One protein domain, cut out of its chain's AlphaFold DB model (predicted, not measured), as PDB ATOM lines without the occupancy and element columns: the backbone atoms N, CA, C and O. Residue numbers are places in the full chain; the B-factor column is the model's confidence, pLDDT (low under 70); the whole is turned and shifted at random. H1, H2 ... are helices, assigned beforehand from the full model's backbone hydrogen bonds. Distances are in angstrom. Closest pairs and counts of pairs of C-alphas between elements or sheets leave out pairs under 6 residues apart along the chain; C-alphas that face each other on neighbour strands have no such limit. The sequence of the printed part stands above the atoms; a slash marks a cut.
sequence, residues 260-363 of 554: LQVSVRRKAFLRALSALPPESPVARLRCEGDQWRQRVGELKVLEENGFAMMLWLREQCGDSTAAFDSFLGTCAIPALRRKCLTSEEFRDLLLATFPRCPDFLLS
ATOM      1  N   LEU A 260     263.488 204.160 167.430       87.44
ATOM      2  CA  LEU A 260     262.805 203.219 168.317       87.44
ATOM      3  C   LEU A 260     262.558 201.864 167.630       87.44
ATOM      4  O   LEU A 260     262.780 200.817 168.240       87.44
ATOM      5  N   GLN A 261     262.169 201.860 166.355       87.44
ATOM      6  CA  GLN A 261     261.990 200.623 165.589       87.44
ATOM      7  C   GLN A 261     263.283 199.832 165.414       87.44
ATOM      8  O   GLN A 261     263.279 198.616 165.608       87.44
ATOM      9  N   VAL A 262     264.398 200.497 165.099       87.00
ATOM     10  CA  VAL A 262     265.704 199.825 165.028       87.00
ATOM     11  C   VAL A 262     266.073 199.232 166.394       87.00
ATOM     12  O   VAL A 262     266.587 198.118 166.457       87.00
ATOM     13  N   SER A 263     265.723 199.897 167.499       85.81
ATOM     14  CA  SER A 263     265.934 199.358 168.852       85.81
ATOM     15  C   SER A 263     265.119 198.084 169.123       85.81
ATOM     16  O   SER A 263     265.654 197.125 169.680       85.81
ATOM     17  N   VAL A 264     263.845 198.043 168.717       87.31
ATOM     18  CA  VAL A 264     262.992 196.839 168.817       87.31
ATOM     19  C   VAL A 264     263.556 195.703 167.957       87.31
ATOM     20  O   VAL A 264     263.721 194.575 168.426       87.31
ATOM     21  N   ARG A 265     263.922 196.003 166.707       86.88
ATOM     22  CA  ARG A 265     264.515 195.030 165.780       86.88
ATOM     23  C   ARG A 265     265.828 194.460 166.293       86.88
ATOM     24  O   ARG A 265     266.001 193.248 166.251       86.88
ATOM     25  N   ARG A 266     266.701 195.294 166.865       84.50
ATOM     26  CA  ARG A 266     267.965 194.862 167.478       84.50
ATOM     27  C   ARG A 266     267.744 193.820 168.574       84.50
ATOM     28  O   ARG A 266     268.450 192.818 168.612       84.50
ATOM     29  N   LYS A 267     266.750 194.020 169.444       84.56
ATOM     30  CA  LYS A 267     266.399 193.042 170.491       84.56
ATOM     31  C   LYS A 267     265.875 191.732 169.901       84.56
ATOM     32  O   LYS A 267     266.201 190.647 170.379       84.56
ATOM     33  N   ALA A 268     265.063 191.800 168.846       82.69
ATOM     34  CA  ALA A 268     264.614 190.605 168.128       82.69
ATOM     35  C   ALA A 268     265.780 189.868 167.440       82.69
ATOM     36  O   ALA A 268     265.865 188.645 167.542       82.69
ATOM     37  N   PHE A 269     266.698 190.605 166.813       83.12
ATOM     38  CA  PHE A 269     267.912 190.082 166.187       83.12
ATOM     39  C   PHE A 269     268.795 189.336 167.189       83.12
ATOM     40  O   PHE A 269     269.114 188.176 166.969       83.12
ATOM     41  N   LEU A 270     269.123 189.956 168.327       81.62
ATOM     42  CA  LEU A 270     269.967 189.349 169.362       81.62
ATOM     43  C   LEU A 270     269.362 188.065 169.951       81.62
ATOM     44  O   LEU A 270     270.071 187.094 170.225       81.62
ATOM     45  N   ARG A 271     268.034 188.015 170.103       80.88
ATOM     46  CA  ARG A 271     267.333 186.788 170.512       80.88
ATOM     47  C   ARG A 271     267.398 185.704 169.441       80.88
ATOM     48  O   ARG A 271     267.621 184.546 169.776       80.88
ATOM     49  N   ALA A 272     267.230 186.066 168.170       79.75
ATOM     50  CA  ALA A 272     267.357 185.118 167.067       79.75
ATOM     51  C   ALA A 272     268.793 184.580 166.963       79.75
ATOM     52  O   ALA A 272     268.983 183.373 166.867       79.75
ATOM     53  N   LEU A 273     269.791 185.460 167.078       79.31
ATOM     54  CA  LEU A 273     271.209 185.119 167.040       79.31
ATOM     55  C   LEU A 273     271.611 184.198 168.201       79.31
ATOM     56  O   LEU A 273     272.282 183.199 167.974       79.31
ATOM     57  N   SER A 274     271.149 184.467 169.427       79.25
ATOM     58  CA  SER A 274     271.453 183.611 170.589       79.25
ATOM     59  C   SER A 274     270.780 182.232 170.545       79.25
ATOM     60  O   SER A 274     271.208 181.315 171.246       79.25
ATOM     61  N   ALA A 275     269.749 182.058 169.711       76.50
ATOM     62  CA  ALA A 275     269.146 180.756 169.443       76.50
ATOM     63  C   ALA A 275     269.937 179.927 168.410       76.50
ATOM     64  O   ALA A 275     269.692 178.722 168.295       76.50
ATOM     65  N   LEU A 276     270.871 180.543 167.672       75.69
ATOM     66  CA  LEU A 276     271.726 179.851 166.711       75.69
ATOM     67  C   LEU A 276     272.897 179.134 167.406       75.69
ATOM     68  O   LEU A 276     273.415 179.607 168.417       75.69
ATOM     69  N   PRO A 277     273.385 178.014 166.844       75.56
ATOM     70  CA  PRO A 277     274.671 177.447 167.239       75.56
ATOM     71  C   PRO A 277     275.826 178.457 167.038       75.56
ATOM     72  O   PRO A 277     275.811 179.163 166.029       75.56
ATOM     73  N   PRO A 278     276.857 178.484 167.912       68.06
ATOM     74  CA  PRO A 278     277.949 179.473 167.881       68.06
ATOM     75  C   PRO A 278     278.724 179.592 166.557       68.06
ATOM     76  O   PRO A 278     279.308 180.631 166.280       68.06
ATOM     77  N   GLU A 279     278.712 178.554 165.721       71.19
ATOM     78  CA  GLU A 279     279.395 178.521 164.416       71.19
ATOM     79  C   GLU A 279     278.410 178.369 163.251       71.19
ATOM     80  O   GLU A 279     278.751 177.851 162.184       71.19
ATOM     81  N   SER A 280     277.151 178.772 163.450       73.06
ATOM     82  CA  SER A 280     276.138 178.641 162.411       73.06
ATOM     83  C   SER A 280     276.571 179.434 161.167       73.06
ATOM     84  O   SER A 280     276.702 180.658 161.243       73.06
ATOM     85  N   PRO A 281     276.754 178.794 159.995       69.62
ATOM     86  CA  PRO A 281     277.097 179.504 158.755       69.62
ATOM     87  C   PRO A 281     276.015 180.522 158.362       69.62
ATOM     88  O   PRO A 281     276.276 181.493 157.665       69.62
ATOM     89  N   VAL A 282     274.814 180.320 158.897       69.25
ATOM     90  CA  VAL A 282     273.600 181.124 158.789       69.25
ATOM     91  C   VAL A 282     273.731 182.490 159.493       69.25
ATOM     92  O   VAL A 282     273.020 183.428 159.171       69.25
ATOM     93  N   ALA A 283     274.686 182.656 160.415       69.25
ATOM     94  CA  ALA A 283     274.991 183.967 160.996       69.25
ATOM     95  C   ALA A 283     275.800 184.875 160.048       69.25
ATOM     96  O   ALA A 283     275.957 186.065 160.311       69.25
ATOM     97  N   ARG A 284     276.323 184.337 158.937       74.12
ATOM     98  CA  ARG A 284     277.103 185.101 157.952       74.12
ATOM     99  C   ARG A 284     276.180 185.826 156.976       74.12
ATOM    100  O   ARG A 284     275.111 185.328 156.636       74.12
ATOM    101  N   LEU A 285     276.643 186.964 156.452       76.00
ATOM    102  CA  LEU A 285     275.918 187.740 155.435       76.00
ATOM    103  C   LEU A 285     275.649 186.929 154.156       76.00
ATOM    104  O   LEU A 285     274.576 187.013 153.572       76.00
ATOM    105  N   ARG A 286     276.631 186.129 153.727       77.19
ATOM    106  CA  ARG A 286     276.537 185.241 152.563       77.19
ATOM    107  C   ARG A 286     276.703 183.803 153.033       77.19
ATOM    108  O   ARG A 286     277.739 183.451 153.595       77.19
ATOM    109  N   CYS A 287     275.695 182.971 152.797       68.56
ATOM    110  CA  CYS A 287     275.718 181.552 153.146       68.56
ATOM    111  C   CYS A 287     275.059 180.719 152.034       68.56
ATOM    112  O   CYS A 287     274.242 181.227 151.266       68.56
ATOM    113  N   GLU A 288     275.498 179.470 151.871       67.06
ATOM    114  CA  GLU A 288     275.081 178.607 150.763       67.06
ATOM    115  C   GLU A 288     273.598 178.220 150.856       67.06
ATOM    116  O   GLU A 288     273.035 178.040 151.937       67.06
ATOM    117  N   GLY A 289     272.939 178.090 149.701       58.94
ATOM    118  CA  GLY A 289     271.477 178.090 149.641       58.94
ATOM    119  C   GLY A 289     270.763 176.919 150.296       58.94
ATOM    120  O   GLY A 289     269.697 177.109 150.884       58.94
ATOM    121  N   ASP A 290     271.354 175.728 150.272       60.72
ATOM    122  CA  ASP A 290     270.728 174.554 150.883       60.72
ATOM    123  C   ASP A 290     270.710 174.631 152.417       60.72
ATOM    124  O   ASP A 290     269.852 174.024 153.057       60.72
ATOM    125  N   GLN A 291     271.590 175.444 153.014       61.28
ATOM    126  CA  GLN A 291     271.627 175.670 154.461       61.28
ATOM    127  C   GLN A 291     270.510 176.622 154.920       61.28
ATOM    128  O   GLN A 291     269.939 176.415 155.990       61.28
ATOM    129  N   TRP A 292     270.141 177.610 154.094       55.81
ATOM    130  CA  TRP A 292     269.033 178.534 154.370       55.81
ATOM    131  C   TRP A 292     267.656 177.912 154.136       55.81
ATOM    132  O   TRP A 292     266.751 178.108 154.947       55.81
ATOM    133  N   ARG A 293     267.501 177.104 153.078       56.31
ATOM    134  CA  ARG A 293     266.236 176.414 152.752       56.31
ATOM    135  C   ARG A 293     265.722 175.535 153.894       56.31
ATOM    136  O   ARG A 293     264.519 175.422 154.101       56.31
ATOM    137  N   GLN A 294     266.623 174.928 154.663       57.34
ATOM    138  CA  GLN A 294     266.259 174.070 155.796       57.34
ATOM    139  C   GLN A 294     265.903 174.857 157.068       57.34
ATOM    140  O   GLN A 294     265.488 174.254 158.059       57.34
ATOM    141  N   ARG A 295     266.076 176.187 157.062       61.22
ATOM    142  CA  ARG A 295     266.039 177.036 158.257       61.22
ATOM    143  C   ARG A 295     265.316 178.361 158.014       61.22
ATOM    144  O   ARG A 295     265.796 179.422 158.400       61.22
ATOM    145  N   VAL A 296     264.120 178.294 157.428       53.62
ATOM    146  CA  VAL A 296     263.229 179.453 157.202       53.62
ATOM    147  C   VAL A 296     263.044 180.292 158.481       53.62
ATOM    148  O   VAL A 296     263.049 181.516 158.430       53.62
ATOM    149  N   GLY A 297     263.011 179.658 159.659       55.25
ATOM    150  CA  GLY A 297     262.932 180.351 160.954       55.25
ATOM    151  C   GLY A 297     264.155 181.200 161.346       55.25
ATOM    152  O   GLY A 297     264.085 181.905 162.350       55.25
ATOM    153  N   GLU A 298     265.255 181.140 160.590       65.06
ATOM    154  CA  GLU A 298     266.511 181.866 160.837       65.06
ATOM    155  C   GLU A 298     266.722 183.038 159.851       65.06
ATOM    156  O   GLU A 298     267.676 183.800 160.012       65.06
ATOM    157  N   LEU A 299     265.801 183.255 158.892       71.00
ATOM    158  CA  LEU A 299     265.813 184.374 157.922       71.00
ATOM    159  C   LEU A 299     265.973 185.746 158.584       71.00
ATOM    160  O   LEU A 299     266.600 186.644 158.023       71.00
ATOM    161  N   LYS A 300     265.471 185.892 159.813       77.69
ATOM    162  CA  LYS A 300     265.562 187.144 160.561       77.69
ATOM    163  C   LYS A 300     267.004 187.611 160.771       77.69
ATOM    164  O   LYS A 300     267.263 188.809 160.768       77.69
ATOM    165  N   VAL A 301     267.943 186.683 160.958       80.25
ATOM    166  CA  VAL A 301     269.361 187.019 161.142       80.25
ATOM    167  C   VAL A 301     269.945 187.564 159.839       80.25
ATOM    168  O   VAL A 301     270.611 188.593 159.860       80.25
ATOM    169  N   LEU A 302     269.616 186.946 158.700       80.69
ATOM    170  CA  LEU A 302     270.031 187.412 157.372       80.69
ATOM    171  C   LEU A 302     269.502 188.810 157.048       80.69
ATOM    172  O   LEU A 302     270.241 189.654 156.548       80.69
ATOM    173  N   GLU A 303     268.222 189.036 157.322       84.31
ATOM    174  CA  GLU A 303     267.539 190.309 157.111       84.31
ATOM    175  C   GLU A 303     268.231 191.462 157.840       84.31
ATOM    176  O   GLU A 303     268.564 192.490 157.248       84.31
ATOM    177  N   GLU A 304     268.465 191.279 159.136       85.44
ATOM    178  CA  GLU A 304     269.057 192.296 160.002       85.44
ATOM    179  C   GLU A 304     270.534 192.529 159.662       85.44
ATOM    180  O   GLU A 304     270.977 193.675 159.606       85.44
ATOM    181  N   ASN A 305     271.263 191.465 159.318       83.12
ATOM    182  CA  ASN A 305     272.620 191.542 158.782       83.12
ATOM    183  C   ASN A 305     272.680 192.322 157.459       83.12
ATOM    184  O   ASN A 305     273.557 193.166 157.266       83.12
ATOM    185  N   GLY A 306     271.734 192.079 156.550       86.81
ATOM    186  CA  GLY A 306     271.625 192.828 155.302       86.81
ATOM    187  C   GLY A 306     271.314 194.304 155.541       86.81
ATOM    188  O   GLY A 306     271.895 195.173 154.895       86.81
ATOM    189  N   PHE A 307     270.439 194.606 156.502       88.88
ATOM    190  CA  PHE A 307     270.125 195.978 156.895       88.88
ATOM    191  C   PHE A 307     271.340 196.707 157.485       88.88
ATOM    192  O   PHE A 307     271.622 197.838 157.086       88.88
ATOM    193  N   ALA A 308     272.079 196.053 158.385       86.00
ATOM    194  CA  ALA A 308     273.328 196.572 158.934       86.00
ATOM    195  C   ALA A 308     274.335 196.882 157.820       86.00
ATOM    196  O   ALA A 308     274.891 197.976 157.777       86.00
ATOM    197  N   MET A 309     274.495 195.969 156.856       86.50
ATOM    198  CA  MET A 309     275.377 196.181 155.708       86.50
ATOM    199  C   MET A 309     274.962 197.399 154.866       86.50
ATOM    200  O   MET A 309     275.819 198.178 154.463       86.50
ATOM    201  N   MET A 310     273.663 197.614 154.631       89.50
ATOM    202  CA  MET A 310     273.179 198.787 153.884       89.50
ATOM    203  C   MET A 310     273.470 200.109 154.599       89.50
ATOM    204  O   MET A 310     273.913 201.066 153.964       89.50
ATOM    205  N   LEU A 311     273.249 200.166 155.915       87.62
ATOM    206  CA  LEU A 311     273.593 201.343 156.720       87.62
ATOM    207  C   LEU A 311     275.101 201.613 156.693       87.62
ATOM    208  O   LEU A 311     275.526 202.752 156.520       87.62
ATOM    209  N   TRP A 312     275.900 200.558 156.802       85.56
ATOM    210  CA  TRP A 312     277.350 200.647 156.787       85.56
ATOM    211  C   TRP A 312     277.879 201.157 155.437       85.56
ATOM    212  O   TRP A 312     278.727 202.050 155.390       85.56
ATOM    213  N   LEU A 313     277.327 200.657 154.327       86.56
ATOM    214  CA  LEU A 313     277.661 201.126 152.980       86.56
ATOM    215  C   LEU A 313     277.329 202.608 152.798       86.56
ATOM    216  O   LEU A 313     278.146 203.346 152.251       86.56
ATOM    217  N   ARG A 314     276.175 203.060 153.302       88.69
ATOM    218  CA  ARG A 314     275.797 204.480 153.287       88.69
ATOM    219  C   ARG A 314     276.853 205.350 153.966       88.69
ATOM    220  O   ARG A 314     277.250 206.367 153.398       88.69
ATOM    221  N   GLU A 315     277.324 204.950 155.147       85.62
ATOM    222  CA  GLU A 315     278.373 205.677 155.874       85.62
ATOM    223  C   GLU A 315     279.669 205.764 155.057       85.62
ATOM    224  O   GLU A 315     280.250 206.842 154.919       85.62
ATOM    225  N   GLN A 316     280.081 204.664 154.419       81.75
ATOM    226  CA  GLN A 316     281.286 204.658 153.581       81.75
ATOM    227  C   GLN A 316     281.161 205.481 152.297       81.75
ATOM    228  O   GLN A 316     282.170 205.915 151.742       81.75
ATOM    229  N   CYS A 317     279.941 205.726 151.827       81.62
ATOM    230  CA  CYS A 317     279.663 206.608 150.697       81.62
ATOM    231  C   CYS A 317     279.601 208.097 151.101       81.62
ATOM    232  O   CYS A 317     279.059 208.918 150.358       81.62
ATOM    233  N   GLY A 318     280.175 208.464 152.254       77.94
ATOM    234  CA  GLY A 318     280.254 209.839 152.756       77.94
ATOM    235  C   GLY A 318     279.120 210.232 153.706       77.94
ATOM    236  O   GLY A 318     278.890 211.426 153.885       77.94
ATOM    237  N   ASP A 319     278.403 209.245 154.258       78.38
ATOM    238  CA  ASP A 319     277.284 209.371 155.211       78.38
ATOM    239  C   ASP A 319     276.196 210.383 154.801       78.38
ATOM    240  O   ASP A 319     275.495 210.986 155.613       78.38
ATOM    241  N   SER A 320     276.030 210.574 153.493       84.88
ATOM    242  CA  SER A 320     274.950 211.384 152.946       84.88
ATOM    243  C   SER A 320     273.761 210.491 152.625       84.88
ATOM    244  O   SER A 320     273.716 209.850 151.573       84.88
ATOM    245  N   THR A 321     272.763 210.494 153.510       88.88
ATOM    246  CA  THR A 321     271.483 209.807 153.284       88.88
ATOM    247  C   THR A 321     270.874 210.177 151.934       88.88
ATOM    248  O   THR A 321     270.496 209.293 151.179       88.88
ATOM    249  N   ALA A 322     270.868 211.462 151.569       90.94
ATOM    250  CA  ALA A 322     270.320 211.911 150.289       90.94
ATOM    251  C   ALA A 322     271.093 211.365 149.074       90.94
ATOM    252  O   ALA A 322     270.482 210.998 148.072       90.94
ATOM    253  N   ALA A 323     272.428 211.294 149.145       91.06
ATOM    254  CA  ALA A 323     273.225 210.755 148.046       91.06
ATOM    255  C   ALA A 323     273.008 209.245 147.882       91.06
ATOM    256  O   ALA A 323     272.858 208.765 146.759       91.06
ATOM    257  N   PHE A 324     272.948 208.502 148.989       93.06
ATOM    258  CA  PHE A 324     272.705 207.061 148.961       93.06
ATOM    259  C   PHE A 324     271.269 206.724 148.542       93.06
ATOM    260  O   PHE A 324     271.072 205.849 147.705       93.06
ATOM    261  N   ASP A 325     270.273 207.462 149.037       94.19
ATOM    262  CA  ASP A 325     268.875 207.324 148.616       94.19
ATOM    263  C   ASP A 325     268.740 207.589 147.102       94.19
ATOM    264  O   ASP A 325     268.101 206.815 146.386       94.19
ATOM    265  N   SER A 326     269.437 208.612 146.587       92.44
ATOM    266  CA  SER A 326     269.516 208.907 145.149       92.44
ATOM    267  C   SER A 326     270.167 207.772 144.353       92.44
ATOM    268  O   SER A 326     269.629 207.356 143.328       92.44
ATOM    269  N   PHE A 327     271.284 207.208 144.825       93.25
ATOM    270  CA  PHE A 327     271.901 206.022 144.219       93.25
ATOM    271  C   PHE A 327     270.921 204.843 144.147       93.25
ATOM    272  O   PHE A 327     270.780 204.209 143.097       93.25
ATOM    273  N   LEU A 328     270.209 204.565 145.242       92.69
ATOM    274  CA  LEU A 328     269.240 203.478 145.275       92.69
ATOM    275  C   LEU A 328     268.105 203.712 144.274       92.69
ATOM    276  O   LEU A 328     267.801 202.812 143.491       92.69
ATOM    277  N   GLY A 329     267.520 204.911 144.259       90.12
ATOM    278  CA  GLY A 329     266.403 205.249 143.378       90.12
ATOM    279  C   GLY A 329     266.772 205.341 141.895       90.12
ATOM    280  O   GLY A 329     265.985 204.959 141.034       90.12
ATOM    281  N   THR A 330     267.980 205.808 141.570       89.31
ATOM    282  CA  THR A 330     268.398 206.043 140.176       89.31
ATOM    283  C   THR A 330     269.172 204.881 139.555       89.31
ATOM    284  O   THR A 330     269.169 204.740 138.331       89.31
ATOM    285  N   CYS A 331     269.823 204.037 140.360       89.44
ATOM    286  CA  CYS A 331     270.681 202.955 139.871       89.44
ATOM    287  C   CYS A 331     270.237 201.576 140.376       89.44
ATOM    288  O   CYS A 331     269.892 200.715 139.564       89.44
ATOM    289  N   ALA A 332     270.229 201.349 141.694       88.88
ATOM    290  CA  ALA A 332     270.069 199.998 142.241       88.88
ATOM    291  C   ALA A 332     268.654 199.421 142.056       88.88
ATOM    292  O   ALA A 332     268.507 198.306 141.556       88.88
ATOM    293  N   ILE A 333     267.611 200.173 142.421       88.00
ATOM    294  CA  ILE A 333     266.210 199.740 142.301       88.00
ATOM    295  C   ILE A 333     265.821 199.533 140.826       88.00
ATOM    296  O   ILE A 333     265.302 198.460 140.506       88.00
ATOM    297  N   PRO A 334     266.124 200.457 139.889       85.56
ATOM    298  CA  PRO A 334     265.889 200.216 138.465       85.56
ATOM    299  C   PRO A 334     266.610 198.977 137.918       85.56
ATOM    300  O   PRO A 334     266.061 198.267 137.074       85.56
ATOM    301  N   ALA A 335     267.826 198.683 138.394       86.50
ATOM    302  CA  ALA A 335     268.554 197.483 137.992       86.50
ATOM    303  C   ALA A 335     267.899 196.199 138.538       86.50
ATOM    304  O   ALA A 335     267.698 195.256 137.769       86.50
ATOM    305  N   LEU A 336     267.489 196.196 139.814       81.06
ATOM    306  CA  LEU A 336     266.772 195.083 140.455       81.06
ATOM    307  C   LEU A 336     265.424 194.779 139.802       81.06
ATOM    308  O   LEU A 336     265.013 193.625 139.736       81.06
ATOM    309  N   ARG A 337     264.727 195.794 139.281       78.25
ATOM    310  CA  ARG A 337     263.470 195.578 138.552       78.25
ATOM    311  C   ARG A 337     263.688 194.757 137.276       78.25
ATOM    312  O   ARG A 337     262.853 193.910 136.958       78.25
ATOM    313  N   ARG A 338     264.821 194.945 136.589       78.06
ATOM    314  CA  ARG A 338     265.143 194.286 135.307       78.06
ATOM    315  C   ARG A 338     265.754 192.898 135.463       78.06
ATOM    316  O   ARG A 338     265.481 192.028 134.644       78.06
ATOM    317  N   LYS A 339     266.599 192.700 136.473       81.94
ATOM    318  CA  LYS A 339     267.296 191.435 136.718       81.94
ATOM    319  C   LYS A 339     267.565 191.230 138.201       81.94
ATOM    320  O   LYS A 339     267.599 192.184 138.972       81.94
ATOM    321  N   CYS A 340     267.832 189.991 138.586       81.62
ATOM    322  CA  CYS A 340     268.425 189.714 139.885       81.62
ATOM    323  C   CYS A 340     269.849 190.308 139.924       81.62
ATOM    324  O   CYS A 340     270.611 190.111 138.980       81.62
ATOM    325  N   LEU A 341     270.213 191.016 141.001       84.69
ATOM    326  CA  LEU A 341     271.586 191.495 141.214       84.69
ATOM    327  C   LEU A 341     272.391 190.514 142.070       84.69
ATOM    328  O   LEU A 341     271.893 189.969 143.058       84.69
ATOM    329  N   THR A 342     273.645 190.296 141.694       86.69
ATOM    330  CA  THR A 342     274.669 189.703 142.567       86.69
ATOM    331  C   THR A 342     275.236 190.754 143.523       86.69
ATOM    332  O   THR A 342     275.107 191.963 143.296       86.69
ATOM    333  N   SER A 343     275.893 190.303 144.596       85.81
ATOM    334  CA  SER A 343     276.616 191.206 145.503       85.81
ATOM    335  C   SER A 343     277.692 192.010 144.757       85.81
ATOM    336  O   SER A 343     277.900 193.189 145.031       85.81
ATOM    337  N   GLU A 344     278.356 191.373 143.794       86.56
ATOM    338  CA  GLU A 344     279.416 191.939 142.968       86.56
ATOM    339  C   GLU A 344     278.876 193.008 142.004       86.56
ATOM    340  O   GLU A 344     279.419 194.106 141.944       86.56
ATOM    341  N   GLU A 345     277.757 192.757 141.323       88.88
ATOM    342  CA  GLU A 345     277.128 193.766 140.459       88.88
ATOM    343  C   GLU A 345     276.613 194.968 141.254       88.88
ATOM    344  O   GLU A 345     276.728 196.107 140.801       88.88
ATOM    345  N   PHE A 346     276.052 194.742 142.446       89.56
ATOM    346  CA  PHE A 346     275.623 195.839 143.312       89.56
ATOM    347  C   PHE A 346     276.809 196.699 143.764       89.56
ATOM    348  O   PHE A 346     276.728 197.927 143.742       89.56
ATOM    349  N   ARG A 347     277.931 196.065 144.121       87.12
ATOM    350  CA  ARG A 347     279.196 196.746 144.424       87.12
ATOM    351  C   ARG A 347     279.697 197.555 143.232       87.12
ATOM    352  O   ARG A 347     280.097 198.697 143.414       87.12
ATOM    353  N   ASP A 348     279.652 196.998 142.027       88.69
ATOM    354  CA  ASP A 348     280.111 197.692 140.823       88.69
ATOM    355  C   ASP A 348     279.233 198.920 140.515       88.69
ATOM    356  O   ASP A 348     279.758 199.986 140.187       88.69
ATOM    357  N   LEU A 349     277.909 198.818 140.708       90.62
ATOM    358  CA  LEU A 349     276.998 199.969 140.648       90.62
ATOM    359  C   LEU A 349     277.361 201.025 141.699       90.62
ATOM    360  O   LEU A 349     277.417 202.213 141.385       90.62
ATOM    361  N   LEU A 350     277.631 200.599 142.935       89.88
ATOM    362  CA  LEU A 350     278.000 201.496 144.026       89.88
ATOM    363  C   LEU A 350     279.307 202.242 143.726       89.88
ATOM    364  O   LEU A 350     279.359 203.458 143.878       89.88
ATOM    365  N   LEU A 351     280.341 201.538 143.259       87.56
ATOM    366  CA  LEU A 351     281.641 202.118 142.904       87.56
ATOM    367  C   LEU A 351     281.546 203.067 141.704       87.56
ATOM    368  O   LEU A 351     282.252 204.074 141.663       87.56
ATOM    369  N   ALA A 352     280.655 202.782 140.749       90.19
ATOM    370  CA  ALA A 352     280.389 203.675 139.625       90.19
ATOM    371  C   ALA A 352     279.763 205.007 140.078       90.19
ATOM    372  O   ALA A 352     280.073 206.056 139.511       90.19
ATOM    373  N   THR A 353     278.910 204.986 141.106       90.19
ATOM    374  CA  THR A 353     278.276 206.193 141.660       90.19
ATOM    375  C   THR A 353     279.157 206.909 142.689       90.19
ATOM    376  O   THR A 353     279.195 208.140 142.718       90.19
ATOM    377  N   PHE A 354     279.904 206.159 143.501       88.69
ATOM    378  CA  PHE A 354     280.755 206.658 144.584       88.69
ATOM    379  C   PHE A 354     282.222 206.233 144.383       88.69
ATOM    380  O   PHE A 354     282.749 205.402 145.121       88.69
ATOM    381  N   PRO A 355     282.951 206.846 143.436       75.81
ATOM    382  CA  PRO A 355     284.320 206.443 143.100       75.81
ATOM    383  C   PRO A 355     285.357 206.718 144.206       75.81
ATOM    384  O   PRO A 355     286.505 206.307 144.083       75.81
ATOM    385  N   ARG A 356     284.985 207.433 145.279       75.56
ATOM    386  CA  ARG A 356     285.837 207.698 146.458       75.56
ATOM    387  C   ARG A 356     285.619 206.700 147.602       75.56
ATOM    388  O   ARG A 356     286.065 206.956 148.718       75.56
ATOM    389  N   CYS A 357     284.898 205.613 147.348       72.06
ATOM    390  CA  CYS A 357     284.673 204.564 148.329       72.06
ATOM    391  C   CYS A 357     285.989 203.883 148.770       72.06
ATOM    392  O   CYS A 357     286.936 203.830 147.984       72.06
ATOM    393  N   PRO A 358     286.066 203.356 150.008       69.31
ATOM    394  CA  PRO A 358     287.285 202.741 150.542       69.31
ATOM    395  C   PRO A 358     287.794 201.543 149.725       69.31
ATOM    396  O   PRO A 358     286.995 200.758 149.220       69.31
ATOM    397  N   ASP A 359     289.116 201.328 149.711       66.88
ATOM    398  CA  ASP A 359     289.779 200.253 148.949       66.88
ATOM    399  C   ASP A 359     289.270 198.839 149.275       66.88
ATOM    400  O   ASP A 359     289.328 197.954 148.426       66.88
ATOM    401  N   PHE A 360     288.741 198.584 150.476       66.56
ATOM    402  CA  PHE A 360     288.192 197.259 150.791       66.56
ATOM    403  C   PHE A 360     286.873 196.978 150.021       66.56
ATOM    404  O   PHE A 360     286.552 195.818 149.797       66.56
ATOM    405  N   LEU A 361     286.141 197.995 149.532       67.00
ATOM    406  CA  LEU A 361     285.037 197.774 148.581       67.00
ATOM    407  C   LEU A 361     285.548 197.314 147.210       67.00
ATOM    408  O   LEU A 361     284.751 196.851 146.405       67.00
ATOM    409  N   LEU A 362     286.852 197.417 146.932       60.50
ATOM    410  CA  LEU A 362     287.484 196.850 145.739       60.50
ATOM    411  C   LEU A 362     287.879 195.377 145.940       60.50
ATOM    412  O   LEU A 362     288.129 194.678 144.956       60.50
ATOM    413  N   SER A 363     287.940 194.892 147.186       65.50
ATOM    414  CA  SER A 363     288.199 193.483 147.486       65.50
ATOM    415  C   SER A 363     286.903 192.662 147.483       65.50
ATOM    416  O   SER A 363     285.804 193.166 147.225       65.50
TER     417      SER A 363
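AT A GLANCE: This is residues 260 to 363 of the 554 residues of the protein "Hypothetical protein" of Polarella glacialis (UniProt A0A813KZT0). What shape is it? Long helix H3 is a spine; H1 packs on its first part, and H4 with H5 makes a steep pair by its far end. How compact? The printed part has 104 residues, with six named helices that hold 74 of them and no named strand, its class is all helix, and it is only just compact, close to loose: radius of gyration of the C-alphas 15.5 A, spans 39 by 33 by 27 A.

HOW THE PARTS SIT: What touches first? H1, residues 260 to 274, touches residues 298 to 304 alone of H3, residues 296 to 316; closest are C-alphas of Phe 269 and Val 301, 6.1 A. And later? H4, residues 321 to 338, touches H5, residues 343 to 353, with residues 327 to 332 alone; closest are C-alphas of Phe 327 and Thr 353, 6.9 A. Which backbones are complete? Every O i to N i+4 pair is within hydrogen-bond range in H1, H5 and H2, residues 289 to 293; H3 has 14 of 17, H4 11 of 14, and H6, residues 359 to 362, is too short.

IN THESE COORDINATES: Where does H1 begin? At C-alpha 260, (262.805, 203.219, 168.317). How long is H3? It spans 31.2 A.

THE WHOLE: Any cut? None. Which link is long? H1 to H2.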